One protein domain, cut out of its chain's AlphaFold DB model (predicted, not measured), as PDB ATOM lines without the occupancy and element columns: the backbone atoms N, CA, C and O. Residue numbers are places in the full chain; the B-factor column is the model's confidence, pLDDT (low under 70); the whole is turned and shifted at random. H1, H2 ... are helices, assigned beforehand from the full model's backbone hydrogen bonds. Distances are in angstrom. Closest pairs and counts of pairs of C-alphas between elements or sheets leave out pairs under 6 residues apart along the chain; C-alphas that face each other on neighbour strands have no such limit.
ATOM      1  N   PRO A 167     162.041 157.377 189.834       95.19
ATOM      2  CA  PRO A 167     162.785 156.120 189.864       95.19
ATOM      3  C   PRO A 167     162.196 155.020 188.970       95.19
ATOM      4  O   PRO A 167     162.933 154.338 188.263       95.19
ATOM      5  N   GLU A 168     160.876 154.859 188.939       95.19
ATOM      6  CA  GLU A 168     160.232 153.844 188.107       95.19
ATOM      7  C   GLU A 168     160.460 154.121 186.615       95.19
ATOM      8  O   GLU A 168     160.862 153.224 185.874       95.19
ATOM      9  N   ASP A 169     160.291 155.373 186.183       95.62
ATOM     10  CA  ASP A 169     160.534 155.777 184.799       95.62
ATOM     11  C   ASP A 169     162.017 155.650 184.407       95.62
ATOM     12  O   ASP A 169     162.312 155.285 183.269       95.62
ATOM     13  N   GLN A 170     162.965 155.831 185.336       94.75
ATOM     14  CA  GLN A 170     164.388 155.558 185.076       94.75
ATOM     15  C   GLN A 170     164.631 154.083 184.725       94.75
ATOM     16  O   GLN A 170     165.348 153.789 183.765       94.75
ATOM     17  N   VAL A 171     163.997 153.147 185.440       93.88
ATOM     18  CA  VAL A 171     164.079 151.712 185.110       93.88
ATOM     19  C   VAL A 171     163.533 151.450 183.705       93.88
ATOM     20  O   VAL A 171     164.186 150.780 182.904       93.88
ATOM     21  N   LEU A 172     162.365 152.009 183.377       94.19
ATOM     22  CA  LEU A 172     161.738 151.845 182.061       94.19
ATOM     23  C   LEU A 172     162.610 152.406 180.932       94.19
ATOM     24  O   LEU A 172     162.731 151.777 179.879       94.19
ATOM     25  N   ILE A 173     163.250 153.553 181.161       94.44
ATOM     26  CA  ILE A 173     164.171 154.196 180.220       94.44
ATOM     27  C   ILE A 173     165.364 153.286 179.917       94.44
ATOM     28  O   ILE A 173     165.666 153.062 178.745       94.44
ATOM     29  N   HIS A 174     165.996 152.684 180.930       93.19
ATOM     30  CA  HIS A 174     167.111 151.756 180.708       93.19
ATOM     31  C   HIS A 174     166.683 150.464 179.998       93.19
ATOM     32  O   HIS A 174     167.380 150.001 179.093       93.19
ATOM     33  N   LEU A 175     165.518 149.898 180.334       92.62
ATOM     34  CA  LEU A 175     164.981 148.730 179.621       92.62
ATOM     35  C   LEU A 175     164.706 149.055 178.147       92.62
ATOM     36  O   LEU A 175     165.046 148.274 177.258       92.62
ATOM     37  N   THR A 176     164.140 150.231 177.884       91.69
ATOM     38  CA  THR A 176     163.862 150.728 176.532       91.69
ATOM     39  C   THR A 176     165.153 150.970 175.748       91.69
ATOM     40  O   THR A 176     165.238 150.600 174.576       91.69
ATOM     41  N   HIS A 177     166.181 151.524 176.398       91.06
ATOM     42  CA  HIS A 177     167.513 151.722 175.825       91.06
ATOM     43  C   HIS A 177     168.159 150.390 175.416       91.06
ATOM     44  O   HIS A 177     168.633 150.264 174.288       91.06
ATOM     45  N   CYS A 178     168.086 149.365 176.270       91.19
ATOM     46  CA  CYS A 178     168.567 148.028 175.925       91.19
ATOM     47  C   CYS A 178     167.876 147.507 174.647       91.19
ATOM     48  O   CYS A 178     168.535 147.065 173.707       91.19
ATOM     49  N   ILE A 179     166.544 147.624 174.557       89.81
ATOM     50  CA  ILE A 179     165.778 147.201 173.369       89.81
ATOM     51  C   ILE A 179     166.199 147.984 172.120       89.81
ATOM     52  O   ILE A 179     166.373 147.379 171.062       89.81
ATOM     53  N   LYS A 180     166.377 149.310 172.233       87.75
ATOM     54  CA  LYS A 180     166.826 150.186 171.135       87.75
ATOM     55  C   LYS A 180     168.129 149.677 170.517       87.75
ATOM     56  O   LYS A 180     168.237 149.614 169.296       87.75
ATOM     57  N   HIS A 181     169.088 149.286 171.354       87.81
ATOM     58  CA  HIS A 181     170.400 148.818 170.905       87.81
ATOM     59  C   HIS A 181     170.466 147.305 170.645       87.81
ATOM     60  O   HIS A 181     171.452 146.825 170.097       87.81
ATOM     61  N   ARG A 182     169.407 146.552 170.979       89.19
ATOM     62  CA  ARG A 182     169.350 145.077 170.897       89.19
ATOM     63  C   ARG A 182     170.469 144.387 171.683       89.19
ATOM     64  O   ARG A 182     170.812 143.234 171.413       89.19
ATOM     65  N   GLU A 183     170.997 145.069 172.687       92.62
ATOM     66  CA  GLU A 183     172.061 144.587 173.551       92.62
ATOM     67  C   GLU A 183     171.838 145.039 174.993       92.62
ATOM     68  O   GLU A 183     171.139 146.014 175.259       92.62
ATOM     69  N   ILE A 184     172.429 144.302 175.928       93.06
ATOM     70  CA  ILE A 184     172.503 144.658 177.340       93.06
ATOM     71  C   ILE A 184     173.972 144.824 177.691       93.06
ATOM     72  O   ILE A 184     174.747 143.864 177.627       93.06
ATOM     73  N   GLN A 185     174.341 146.032 178.098       93.06
ATOM     74  CA  GLN A 185     175.661 146.330 178.636       93.06
ATOM     75  C   GLN A 185     175.632 146.232 180.168       93.06
ATOM     76  O   GLN A 185     174.582 146.385 180.798       93.06
ATOM     77  N   LEU A 186     176.789 146.002 180.802       92.50
ATOM     78  CA  LEU A 186     176.850 145.994 182.274       92.50
ATOM     79  C   LEU A 186     176.429 147.341 182.872       92.50
ATOM     80  O   LEU A 186     175.797 147.354 183.925       92.50
ATOM     81  N   GLY A 187     176.747 148.452 182.202       92.19
ATOM     82  CA  GLY A 187     176.353 149.788 182.642       92.19
ATOM     83  C   GLY A 187     174.841 149.943 182.808       92.19
ATOM     84  O   GLY A 187     174.399 150.441 183.841       92.19
ATOM     85  N   ASP A 188     174.048 149.429 181.861       91.75
ATOM     86  CA  ASP A 188     172.583 149.451 181.957       91.75
ATOM     87  C   ASP A 188     172.093 148.656 183.173       91.75
ATOM     88  O   ASP A 188     171.275 149.141 183.952       91.75
ATOM     89  N   LEU A 189     172.633 147.450 183.389       91.88
ATOM     90  CA  LEU A 189     172.250 146.624 184.536       91.88
ATOM     91  C   LEU A 189     172.596 147.292 185.866       91.88
ATOM     92  O   LEU A 189     171.788 147.260 186.791       91.88
ATOM     93  N   ILE A 190     173.777 147.900 185.980       91.38
ATOM     94  CA  ILE A 190     174.208 148.588 187.203       91.38
ATOM     95  C   ILE A 190     173.351 149.825 187.456       91.38
ATOM     96  O   ILE A 190     172.960 150.053 188.601       91.38
ATOM     97  N   ALA A 191     173.027 150.589 186.410       91.38
ATOM     98  CA  ALA A 191     172.128 151.727 186.523       91.38
ATOM     99  C   ALA A 191     170.765 151.284 187.068       91.38
ATOM    100  O   ALA A 191     170.358 151.778 188.116       91.38
ATOM    101  N   ILE A 192     170.126 150.278 186.454       91.19
ATOM    102  CA  ILE A 192     168.843 149.726 186.923       91.19
ATOM    103  C   ILE A 192     168.964 149.225 188.371       91.19
ATOM    104  O   ILE A 192     168.115 149.531 189.204       91.19
ATOM    105  N   LEU A 193     170.029 148.487 188.702       89.62
ATOM    106  CA  LEU A 193     170.246 147.972 190.053       89.62
ATOM    107  C   LEU A 193     170.380 149.090 191.092       89.62
ATOM    108  O   LEU A 193     170.017 148.873 192.244       89.62
ATOM    109  N   ASN A 194     170.926 150.254 190.746       89.31
ATOM    110  CA  ASN A 194     171.139 151.348 191.696       89.31
ATOM    111  C   ASN A 194     169.936 152.280 191.860       89.31
ATOM    112  O   ASN A 194     169.909 153.058 192.816       89.31
ATOM    113  N   VAL A 195     168.924 152.167 191.002       89.44
ATOM    114  CA  VAL A 195     167.674 152.905 191.172       89.44
ATOM    115  C   VAL A 195     166.880 152.319 192.342       89.44
ATOM    116  O   VAL A 195     166.600 151.123 192.397       89.44
ATOM    117  N   ARG A 196     166.490 153.178 193.288       89.06
ATOM    118  CA  ARG A 196     165.551 152.833 194.365       89.06
ATOM    119  C   ARG A 196     164.130 153.156 193.909       89.06
ATOM    120  O   ARG A 196     163.742 154.318 193.955       89.06
ATOM    121  N   PHE A 197     163.396 152.147 193.457       89.12
ATOM    122  CA  PHE A 197     162.022 152.275 192.967       89.12
ATOM    123  C   PHE A 197     161.042 151.467 193.829       89.12
ATOM    124  O   PHE A 197     161.433 150.529 194.525       89.12
ATOM    125  N   ASP A 198     159.766 151.827 193.760       91.00
ATOM    126  CA  ASP A 198     158.650 151.098 194.351       91.00
ATOM    127  C   ASP A 198     158.110 150.072 193.340       91.00
ATOM    128  O   ASP A 198     157.549 150.420 192.297       91.00
ATOM    129  N   GLU A 199     158.264 148.781 193.650       87.38
ATOM    130  CA  GLU A 199     157.788 147.678 192.806       87.38
ATOM    131  C   GLU A 199     156.281 147.773 192.501       87.38
ATOM    132  O   GLU A 199     155.862 147.455 191.382       87.38
ATOM    133  N   LYS A 200     155.460 148.258 193.449       89.81
ATOM    134  CA  LYS A 200     154.006 148.398 193.260       89.81
ATOM    135  C   LYS A 200     153.670 149.469 192.225       89.81
ATOM    136  O   LYS A 200     152.679 149.322 191.513       89.81
ATOM    137  N   LYS A 201     154.502 150.508 192.111       92.94
ATOM    138  CA  LYS A 201     154.359 151.577 191.108       92.94
ATOM    139  C   LYS A 201     154.973 151.194 189.767       92.94
ATOM    140  O   LYS A 201     154.402 151.508 188.727       92.94
ATOM    141  N   LEU A 202     156.098 150.481 189.775       92.75
ATOM    142  CA  LEU A 202     156.777 150.063 188.549       92.75
ATOM    143  C   LEU A 202     155.949 149.045 187.754       92.75
ATOM    144  O   LEU A 202     155.865 149.136 186.530       92.75
ATOM    145  N   ARG A 203     155.325 148.076 188.433       90.06
ATOM    146  CA  ARG A 203     154.629 146.955 187.785       90.06
ATOM    147  C   ARG A 203     153.534 147.396 186.791       90.06
ATOM    148  O   ARG A 203     153.578 146.922 185.652       90.06
ATOM    149  N   PRO A 204     152.584 148.284 187.146       91.81
ATOM    150  CA  PRO A 204     151.597 148.788 186.193       91.81
ATOM    151  C   PRO A 204     152.233 149.469 184.978       91.81
ATOM    152  O   PRO A 204     151.763 149.285 183.859       91.81
ATOM    153  N   LEU A 205     153.327 150.211 185.178       93.69
ATOM    154  CA  LEU A 205     154.004 150.926 184.098       93.69
ATOM    155  C   LEU A 205     154.720 149.973 183.134       93.69
ATOM    156  O   LEU A 205     154.652 150.166 181.923       93.69
ATOM    157  N   ILE A 206     155.343 148.905 183.644       91.62
ATOM    158  CA  ILE A 206     155.958 147.868 182.803       91.62
ATOM    159  C   ILE A 206     154.925 147.269 181.846       91.62
ATOM    160  O   ILE A 206     155.199 147.149 180.652       91.62
ATOM    161  N   ASN A 207     153.733 146.941 182.351       89.00
ATOM    162  CA  ASN A 207     152.637 146.434 181.527       89.00
ATOM    163  C   ASN A 207     152.140 147.498 180.539       89.00
ATOM    164  O   ASN A 207     152.066 147.225 179.341       89.00
ATOM    165  N   ARG A 208     151.867 148.719 181.022       90.44
ATOM    166  CA  ARG A 208     151.375 149.845 180.209       90.44
ATOM    167  C   ARG A 208     152.288 150.141 179.020       90.44
ATOM    168  O   ARG A 208     151.795 150.360 177.919       90.44
ATOM    169  N   TYR A 209     153.605 150.107 179.222       89.38
ATOM    170  CA  TYR A 209     154.592 150.425 178.185       89.38
ATOM    171  C   TYR A 209     155.201 149.193 177.506       89.38
ATOM    172  O   TYR A 209     156.231 149.304 176.844       89.38
ATOM    173  N   ARG A 210     154.554 148.025 177.629       86.69
ATOM    174  CA  ARG A 210     154.898 146.792 176.894       86.69
ATOM    175  C   ARG A 210     156.313 146.263 177.164       86.69
ATOM    176  O   ARG A 210     156.912 145.603 176.325       86.69
ATOM    177  N   LEU A 211     156.836 146.489 178.365       89.25
ATOM    178  CA  LEU A 211     158.136 145.991 178.810       89.25
ATOM    179  C   LEU A 211     158.150 144.660 179.612       89.25
ATOM    180  O   LEU A 211     159.244 144.316 180.070       89.25
ATOM    181  N   PRO A 212     157.063 143.860 179.804       89.19
ATOM    182  CA  PRO A 212     157.132 142.676 180.674       89.19
ATOM    183  C   PRO A 212     158.199 141.660 180.272       89.19
ATOM    184  O   PRO A 212     158.920 141.158 181.127       89.19
ATOM    185  N   ALA A 213     158.346 141.373 178.976       88.81
ATOM    186  CA  ALA A 213     159.308 140.376 178.515       88.81
ATOM    187  C   ALA A 213     160.758 140.810 178.752       88.81
ATOM    188  O   ALA A 213     161.571 140.023 179.237       88.81
ATOM    189  N   MET A 214     161.073 142.073 178.451       90.81
ATOM    190  CA  MET A 214     162.401 142.629 178.697       90.81
ATOM    191  C   MET A 214     162.704 142.689 180.195       90.81
ATOM    192  O   MET A 214     163.787 142.287 180.619       90.81
ATOM    193  N   TYR A 215     161.733 143.118 181.004       90.94
ATOM    194  CA  TYR A 215     161.857 143.130 182.457       90.94
ATOM    195  C   TYR A 215     162.108 141.725 183.014       90.94
ATOM    196  O   TYR A 215     163.085 141.519 183.730       90.94
ATOM    197  N   SER A 216     161.285 140.738 182.641       89.94
ATOM    198  CA  SER A 216     161.444 139.351 183.091       89.94
ATOM    199  C   SER A 216     162.767 138.747 182.620       89.94
ATOM    200  O   SER A 216     163.418 138.036 183.381       89.94
ATOM    201  N   PHE A 217     163.221 139.051 181.400       91.56
ATOM    202  CA  PHE A 217     164.535 138.617 180.921       91.56
ATOM    203  C   PHE A 217     165.675 139.180 181.778       91.56
ATOM    204  O   PHE A 217     166.514 138.408 182.243       91.56
ATOM    205  N   VAL A 218     165.682 140.492 182.041       92.31
ATOM    206  CA  VAL A 218     166.681 141.146 182.906       92.31
ATOM    207  C   VAL A 218     166.626 140.583 184.325       92.31
ATOM    208  O   VAL A 218     167.664 140.245 184.890       92.31
ATOM    209  N   TYR A 219     165.426 140.400 184.877       91.06
ATOM    210  CA  TYR A 219     165.209 139.771 186.177       91.06
ATOM    211  C   TYR A 219     165.860 138.381 186.255       91.06
ATOM    212  O   TYR A 219     166.671 138.109 187.147       91.06
ATOM    213  N   TYR A 220     165.549 137.497 185.301       90.94
ATOM    214  CA  TYR A 220     166.114 136.150 185.277       90.94
ATOM    215  C   TYR A 220     167.623 136.174 185.053       90.94
ATOM    216  O   TYR A 220     168.335 135.394 185.685       90.94
ATOM    217  N   LEU A 221     168.121 137.068 184.195       91.94
ATOM    218  CA  LEU A 221     169.548 137.223 183.930       91.94
ATOM    219  C   LEU A 221     170.285 137.555 185.227       91.94
ATOM    220  O   LEU A 221     171.209 136.844 185.608       91.94
ATOM    221  N   LEU A 222     169.824 138.570 185.955       90.06
ATOM    222  CA  LEU A 222     170.409 138.973 187.231       90.06
ATOM    223  C   LEU A 222     170.356 137.852 188.272       90.06
ATOM    224  O   LEU A 222     171.349 137.602 188.959       90.06
ATOM    225  N   ARG A 223     169.244 137.107 188.333       88.81
ATOM    226  CA  ARG A 223     169.122 135.925 189.193       88.81
ATOM    227  C   ARG A 223     170.173 134.862 188.859       88.81
ATOM    228  O   ARG A 223     170.791 134.330 189.779       88.81
ATOM    229  N   TYR A 224     170.385 134.553 187.578       90.75
ATOM    230  CA  TYR A 224     171.389 133.573 187.145       90.75
ATOM    231  C   TYR A 224     172.830 134.061 187.319       90.75
ATOM    232  O   TYR A 224     173.716 133.245 187.548       90.75
ATOM    233  N   LEU A 225     173.053 135.375 187.301       88.19
ATOM    234  CA  LEU A 225     174.324 136.001 187.669       88.19
ATOM    235  C   LEU A 225     174.554 136.054 189.195       88.19
ATOM    236  O   LEU A 225     175.598 136.522 189.649       88.19
ATOM    237  N   GLY A 226     173.596 135.585 190.004       85.38
ATOM    238  CA  GLY A 226     173.684 135.588 191.466       85.38
ATOM    239  C   GLY A 226     173.463 136.964 192.105       85.38
ATOM    240  O   GLY A 226     173.814 137.158 193.269       85.38
ATOM    241  N   ILE A 227     172.882 137.916 191.370       83.06
ATOM    242  CA  ILE A 227     172.585 139.277 191.827       83.06
ATOM    243  C   ILE A 227     171.111 139.332 192.231       83.06
ATOM    244  O   ILE A 227     170.216 139.509 191.405       83.06
ATOM    245  N   ARG A 228     170.843 139.145 193.524       67.00
ATOM    246  CA  ARG A 228     169.484 139.155 194.081       67.00
ATOM    247  C   ARG A 228     169.127 140.566 194.537       67.00
ATOM    248  O   ARG A 228     169.416 140.936 195.669       67.00
ATOM    249  N   LYS A 229     168.557 141.366 193.635       66.00
ATOM    250  CA  LYS A 229     168.038 142.705 193.974       66.00
ATOM    251  C   LYS A 229     166.571 142.907 193.608       66.00
ATOM    252  O   LYS A 229     165.914 143.749 194.200       66.00
ATOM    253  N   PHE A 230     166.066 142.110 192.672       61.50
ATOM    254  CA  PHE A 230     164.663 142.100 192.291       61.50
ATOM    255  C   PHE A 230     163.989 140.915 192.967       61.50
ATOM    256  O   PHE A 230     164.473 139.785 192.843       61.50
ATOM    257  N   ASN A 231     162.879 141.159 193.658       55.69
ATOM    258  CA  ASN A 231     162.116 140.093 194.307       55.69
ATOM    259  C   ASN A 231     160.877 139.698 193.506       55.69
ATOM    260  O   ASN A 231     160.298 138.640 193.751       55.69
ATOM    261  N   PHE A 232     160.508 140.492 192.503       64.19
ATOM    262  CA  PHE A 232     159.263 140.305 191.783       64.19
ATOM    263  C   PHE A 232     159.445 139.679 190.394       64.19
ATOM    264  O   PHE A 232     160.184 140.182 189.547       64.19
ATOM    265  N   ASN A 233     158.725 138.581 190.154       65.50
ATOM    266  CA  ASN A 233     158.621 137.938 188.849       65.50
ATOM    267  C   ASN A 233     157.319 138.369 188.164       65.50
ATOM    268  O   ASN A 233     156.228 138.076 188.656       65.50
ATOM    269  N   LEU A 234     157.426 139.018 187.004       67.12
ATOM    270  CA  LEU A 234     156.275 139.221 186.134       67.12
ATOM    271  C   LEU A 234     155.948 137.910 185.420       67.12
ATOM    272  O   LEU A 234     156.720 137.432 184.581       67.12
ATOM    273  N   MET A 235     154.777 137.355 185.738       65.38
ATOM    274  CA  MET A 235     154.184 136.277 184.955       65.38
ATOM    275  C   MET A 235     154.002 136.772 183.523       65.38
ATOM    276  O   MET A 235     153.300 137.748 183.267       65.38
ATOM    277  N   THR A 236     154.685 136.112 182.597       72.31
ATOM    278  CA  THR A 236     154.551 136.339 181.160       72.31
ATOM    279  C   THR A 236     154.277 134.987 180.507       72.31
ATOM    280  O   THR A 236     154.840 133.986 180.967       72.31
ATOM    281  N   PRO A 237     153.475 134.921 179.429       74.69
ATOM    282  CA  PRO A 237     153.216 133.668 178.707       74.69
ATOM    283  C   PRO A 237     154.504 132.970 178.240       74.69
ATOM    284  O   PRO A 237     154.574 131.751 178.144       74.69
ATOM    285  N   TYR A 238     155.569 133.748 178.033       80.50
ATOM    286  CA  TYR A 238     156.885 133.282 177.600       80.50
ATOM    287  C   TYR A 238     157.888 133.123 178.750       80.50
ATOM    288  O   TYR A 238     159.090 133.002 178.508       80.50
ATOM    289  N   GLY A 239     157.433 133.121 180.006       83.62
ATOM    290  CA  GLY A 239     158.301 133.167 181.185       83.62
ATOM    291  C   GLY A 239     159.348 132.052 181.222       83.62
ATOM    292  O   GLY A 239     160.514 132.319 181.517       83.62
ATOM    293  N   LEU A 240     158.971 130.823 180.851       87.69
ATOM    294  CA  LEU A 240     159.903 129.695 180.760       87.69
ATOM    295  C   LEU A 240     160.979 129.927 179.690       87.69
ATOM    296  O   LEU A 240     162.166 129.725 179.950       87.69
ATOM    297  N   LEU A 241     160.581 130.393 178.505       89.31
ATOM    298  CA  LEU A 241     161.502 130.664 177.404       89.31
ATOM    299  C   LEU A 241     162.473 131.796 177.759       89.31
ATOM    300  O   LEU A 241     163.682 131.642 177.590       89.31
ATOM    301  N   LEU A 242     161.971 132.897 178.325       90.06
ATOM    302  CA  LEU A 242     162.794 134.017 178.796       90.06
ATOM    303  C   LEU A 242     163.792 133.564 179.865       90.06
ATOM    304  O   LEU A 242     164.960 133.947 179.822       90.06
ATOM    305  N   ARG A 243     163.366 132.692 180.782       91.25
ATOM    306  CA  ARG A 243     164.231 132.102 181.807       91.25
ATOM    307  C   ARG A 243     165.342 131.242 181.198       91.25
ATOM    308  O   ARG A 243     166.495 131.367 181.608       91.25
ATOM    309  N   LEU A 244     165.033 130.397 180.213       91.69
ATOM    310  CA  LEU A 244     166.035 129.583 179.513       91.69
ATOM    311  C   LEU A 244     167.042 130.452 178.750       91.69
ATOM    312  O   LEU A 244     168.248 130.209 178.834       91.69
ATOM    313  N   GLN A 245     166.568 131.488 178.056       92.62
ATOM    314  CA  GLN A 245     167.435 132.432 177.349       92.62
ATOM    315  C   GLN A 245     168.328 133.211 178.318       92.62
ATOM    316  O   GLN A 245     169.527 133.339 178.082       92.62
ATOM    317  N   ALA A 246     167.782 133.664 179.447       91.88
ATOM    318  CA  ALA A 246     168.550 134.348 180.480       91.88
ATOM    319  C   ALA A 246     169.627 133.443 181.090       91.88
ATOM    320  O   ALA A 246     170.754 133.884 181.290       91.88
ATOM    321  N   LYS A 247     169.320 132.158 181.327       92.62
ATOM    322  CA  LYS A 247     170.306 131.170 181.793       92.62
ATOM    323  C   LYS A 247     171.453 131.002 180.796       92.62
ATOM    324  O   LYS A 247     172.608 130.913 181.204       92.62
ATOM    325  N   ARG A 248     171.148 130.947 179.494       91.19
ATOM    326  CA  ARG A 248     172.170 130.880 178.434       91.19
ATOM    327  C   ARG A 248     173.024 132.147 178.424       91.19
ATOM    328  O   ARG A 248     174.241 132.046 178.516       91.19
ATOM    329  N   ALA A 249     172.385 133.315 178.414       90.88
ATOM    330  CA  ALA A 249     173.059 134.610 178.392       90.88
ATOM    331  C   ALA A 249     173.934 134.856 179.636       90.88
ATOM    332  O   ALA A 249     175.017 135.414 179.518       90.88
ATOM    333  N   ALA A 250     173.529 134.372 180.815       89.06
ATOM    334  CA  ALA A 250     174.318 134.470 182.047       89.06
ATOM    335  C   ALA A 250     175.659 133.713 181.991       89.06
ATOM    336  O   ALA A 250     176.546 133.975 182.798       89.06
ATOM    337  N   ASN A 251     175.809 132.768 181.056       87.69
ATOM    338  CA  ASN A 251     177.064 132.057 180.810       87.69
ATOM    339  C   ASN A 251     177.925 132.714 179.721       87.69
ATOM    340  O   ASN A 251     178.991 132.190 179.396       87.69
ATOM    341  N   SER A 252     177.462 133.820 179.136       88.56
ATOM    342  CA  SER A 252     178.166 134.585 178.110       88.56
ATOM    343  C   SER A 252     178.855 135.817 178.702       88.56
ATOM    344  O   SER A 252     178.522 136.285 179.790       88.56
ATOM    345  N   CYS A 253     179.821 136.357 177.964       86.94
ATOM    346  CA  CYS A 253     180.479 137.616 178.298       86.94
ATOM    347  C   CYS A 253     179.636 138.806 177.836       86.94
ATOM    348  O   CYS A 253     179.075 138.783 176.743       86.94
ATOM    349  N   PHE A 254     179.607 139.872 178.634       89.75
ATOM    350  CA  PHE A 254     178.987 141.131 178.224       89.75
ATOM    351  C   PHE A 254     179.827 141.882 177.165       89.75
ATOM    352  O   PHE A 254     181.067 141.826 177.247       89.75
ATOM    353  N   PRO A 255     179.200 142.642 176.237       90.38
ATOM    354  CA  PRO A 255     177.757 142.922 176.135       90.38
ATOM    355  C   PRO A 255     176.941 141.732 175.609       90.38
ATOM    356  O   PRO A 255     177.408 140.952 174.782       90.38
ATOM    357  N   LEU A 256     175.707 141.588 176.097       91.62
ATOM    358  CA  LEU A 256     174.824 140.476 175.739       91.62
ATOM    359  C   LEU A 256     173.865 140.890 174.630       91.62
ATOM    360  O   LEU A 256     173.174 141.893 174.764       91.62
ATOM    361  N   LYS A 257     173.732 140.079 173.579       91.50
ATOM    362  CA  LYS A 257     172.658 140.271 172.594       91.50
ATOM    363  C   LYS A 257     171.305 139.971 173.235       91.50
ATOM    364  O   LYS A 257     171.147 138.948 173.904       91.50
ATOM    365  N   ILE A 258     170.322 140.833 173.001       87.38
ATOM    366  CA  ILE A 258     168.954 140.587 173.462       87.38
ATOM    367  C   ILE A 258     168.346 139.463 172.615       87.38
ATOM    368  O   ILE A 258     168.375 139.546 171.383       87.38
ATOM    369  N   PRO A 259     167.771 138.418 173.238       86.75
ATOM    370  CA  PRO A 259     167.067 137.375 172.507       86.75
ATOM    371  C   PRO A 259     165.946 137.959 171.648       86.75
ATOM    372  O   PRO A 259     165.159 138.778 172.126       86.75
ATOM    373  N   PHE A 260     165.824 137.487 170.404       84.75
ATOM    374  CA  PHE A 260     164.789 137.956 169.475       84.75
ATOM    375  C   PHE A 260     163.385 137.881 170.084       84.75
ATOM    376  O   PHE A 260     162.607 138.814 169.919       84.75
ATOM    377  N   ILE A 261     163.099 136.831 170.864       79.94
ATOM    378  CA  ILE A 261     161.826 136.672 171.574       79.94
ATOM    379  C   ILE A 261     161.491 137.901 172.431       79.94
ATOM    380  O   ILE A 261     160.365 138.359 172.359       79.94
ATOM    381  N   CYS A 262     162.447 138.501 173.154       81.75
ATOM    382  CA  CYS A 262     162.190 139.683 173.985       81.75
ATOM    383  C   CYS A 262     161.748 140.882 173.134       81.75
ATOM    384  O   CYS A 262     160.839 141.622 173.516       81.75
ATOM    385  N   VAL A 263     162.380 141.063 171.969       78.75
ATOM    386  CA  VAL A 263     162.051 142.133 171.019       78.75
ATOM    387  C   VAL A 263     160.692 141.865 170.370       78.75
ATOM    388  O   VAL A 263     159.839 142.749 170.358       78.75
ATOM    389  N   ALA A 264     160.465 140.638 169.897       78.25
ATOM    390  CA  ALA A 264     159.230 140.214 169.247       78.25
ATOM    391  C   ALA A 264     158.026 140.317 170.189       78.25
ATOM    392  O   ALA A 264     157.017 140.892 169.818       78.25
ATOM    393  N   THR A 265     158.138 139.875 171.441       73.25
ATOM    394  CA  THR A 265     157.044 139.976 172.424       73.25
ATOM    395  C   THR A 265     156.786 141.402 172.903       73.25
ATOM    396  O   THR A 265     155.714 141.685 173.417       73.25
ATOM    397  N   THR A 266     157.761 142.304 172.756       68.06
ATOM    398  CA  THR A 266     157.529 143.744 172.970       68.06
ATOM    399  C   THR A 266     156.740 144.350 171.798       68.06
ATOM    400  O   THR A 266     156.021 145.332 171.975       68.06
ATOM    401  N   ALA A 267     156.861 143.764 170.600       66.62
ATOM    402  CA  ALA A 267     156.176 144.192 169.379       66.62
ATOM    403  C   ALA A 267     154.765 143.590 169.240       66.62
ATOM    404  O   ALA A 267     153.820 144.286 168.873       66.62
ATOM    405  N   CYS A 268     154.624 142.297 169.534       61.16
ATOM    406  CA  CYS A 268     153.399 141.526 169.385       61.16
ATOM    407  C   CYS A 268     152.532 141.692 170.635       61.16
ATOM    408  O   CYS A 268     152.843 141.158 171.698       61.16
ATOM    409  N   HIS A 269     151.431 142.429 170.505       52.19
ATOM    410  CA  HIS A 269     150.371 142.447 171.507       52.19
ATOM    411  C   HIS A 269     149.912 141.002 171.755       52.19
ATOM    412  O   HIS A 269     149.447 140.339 170.834       52.19
ATOM    413  N   LEU A 270     149.996 140.523 172.993       43.75
ATOM    414  CA  LEU A 270     148.941 139.644 173.477       43.75
ATOM    415  C   LEU A 270     147.956 140.572 174.191       43.75
ATOM    416  O   LEU A 270     148.397 141.349 175.049       43.75
ATOM    417  N   PRO A 271     146.673 140.618 173.798       38.12
ATOM    418  CA  PRO A 271     145.663 141.214 174.655       38.12
ATOM    419  C   PRO A 271     145.758 140.520 176.016       38.12
ATOM    420  O   PRO A 271     145.939 139.305 176.096       38.12
ATOM    421  N   SER A 272     145.768 141.322 177.074       40.38
ATOM    422  CA  SER A 272     145.751 140.842 178.451       40.38
ATOM    423  C   SER A 272     144.592 139.862 178.631       40.38
ATOM    424  O   SER A 272     143.447 140.253 178.408       40.38
ATOM    425  N   LEU A 273     144.915 138.616 178.993       33.94
ATOM    426  CA  LEU A 273     143.986 137.706 179.668       33.94
ATOM    427  C   LEU A 273     143.728 138.215 181.087       33.94
ATOM    428  O   LEU A 273     144.707 138.701 181.709       33.94
TER     429      LEU A 273
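Overview. This is residues 167 to 273 of the 273 residues of an uncharacterized protein of Candidatus Geothermarchaeota archaeon (UniProt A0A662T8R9). What shape is this? A compact body of six helices is built round H4: the hairpin of H1 and H2 is on one side, with H3 packed on residues 168 to 172 of H1; H5 is on the side opposite, and H6 packs on residues 212 to 217 of H4. What is printed? The 107 residues hold six named helices, H1 to H6 in chain order, and no named strand: all helix. How large? The radius of gyration of the C-alphas is 12.6 A, the spans 35 by 28 by 24 A.

Arrangement. How do the first helices stand? H1, residues 167 to 181, and H2, residues 186 to 194, are a helical hairpin at 13 degrees, C-alphas 171 and 192 closest at 5.5 A. With residues 168 to 172 alone, H1 touches H3, residues 199 to 208, C-alphas 168 and 202 closest at 5.1 A. What does the next helix meet? With residues 214 to 215 alone, H4, residues 212 to 224, only just touches residues 175 to 179 of H1, with 3 pairs of C-alphas within 8 A, C-alphas 214 and 175 closest at 6.7 A, about perpendicular at 88 degrees. H4 touches H5, residues 239 to 249, at a steep tilt of 49 degrees, C-alphas 221 and 246 closest at 4.6 A. With residues 212 to 217 alone it touches H6, residues 260 to 267, C-alphas 213 and 262 closest at 5.4 A. Are the backbones bonded? Every O i to N i+4 pair is within hydrogen-bond range in H1, H2, H4, H5 and H6; in H3, 4 of 6 are.

Along the chain. Where is H1? It begins at C-alpha 167 (162.785, 156.120, 189.864) and is 21.7 A long. Where does H6 end? At C-alpha 267 (156.176, 144.192, 169.379).

Size, cuts and confidence. Any cut or long link? The printed part has no cut; H4 to H5 is a long link. Where is confidence low? At residues 228 to 235 and 266 to 273, pLDDT is under 70.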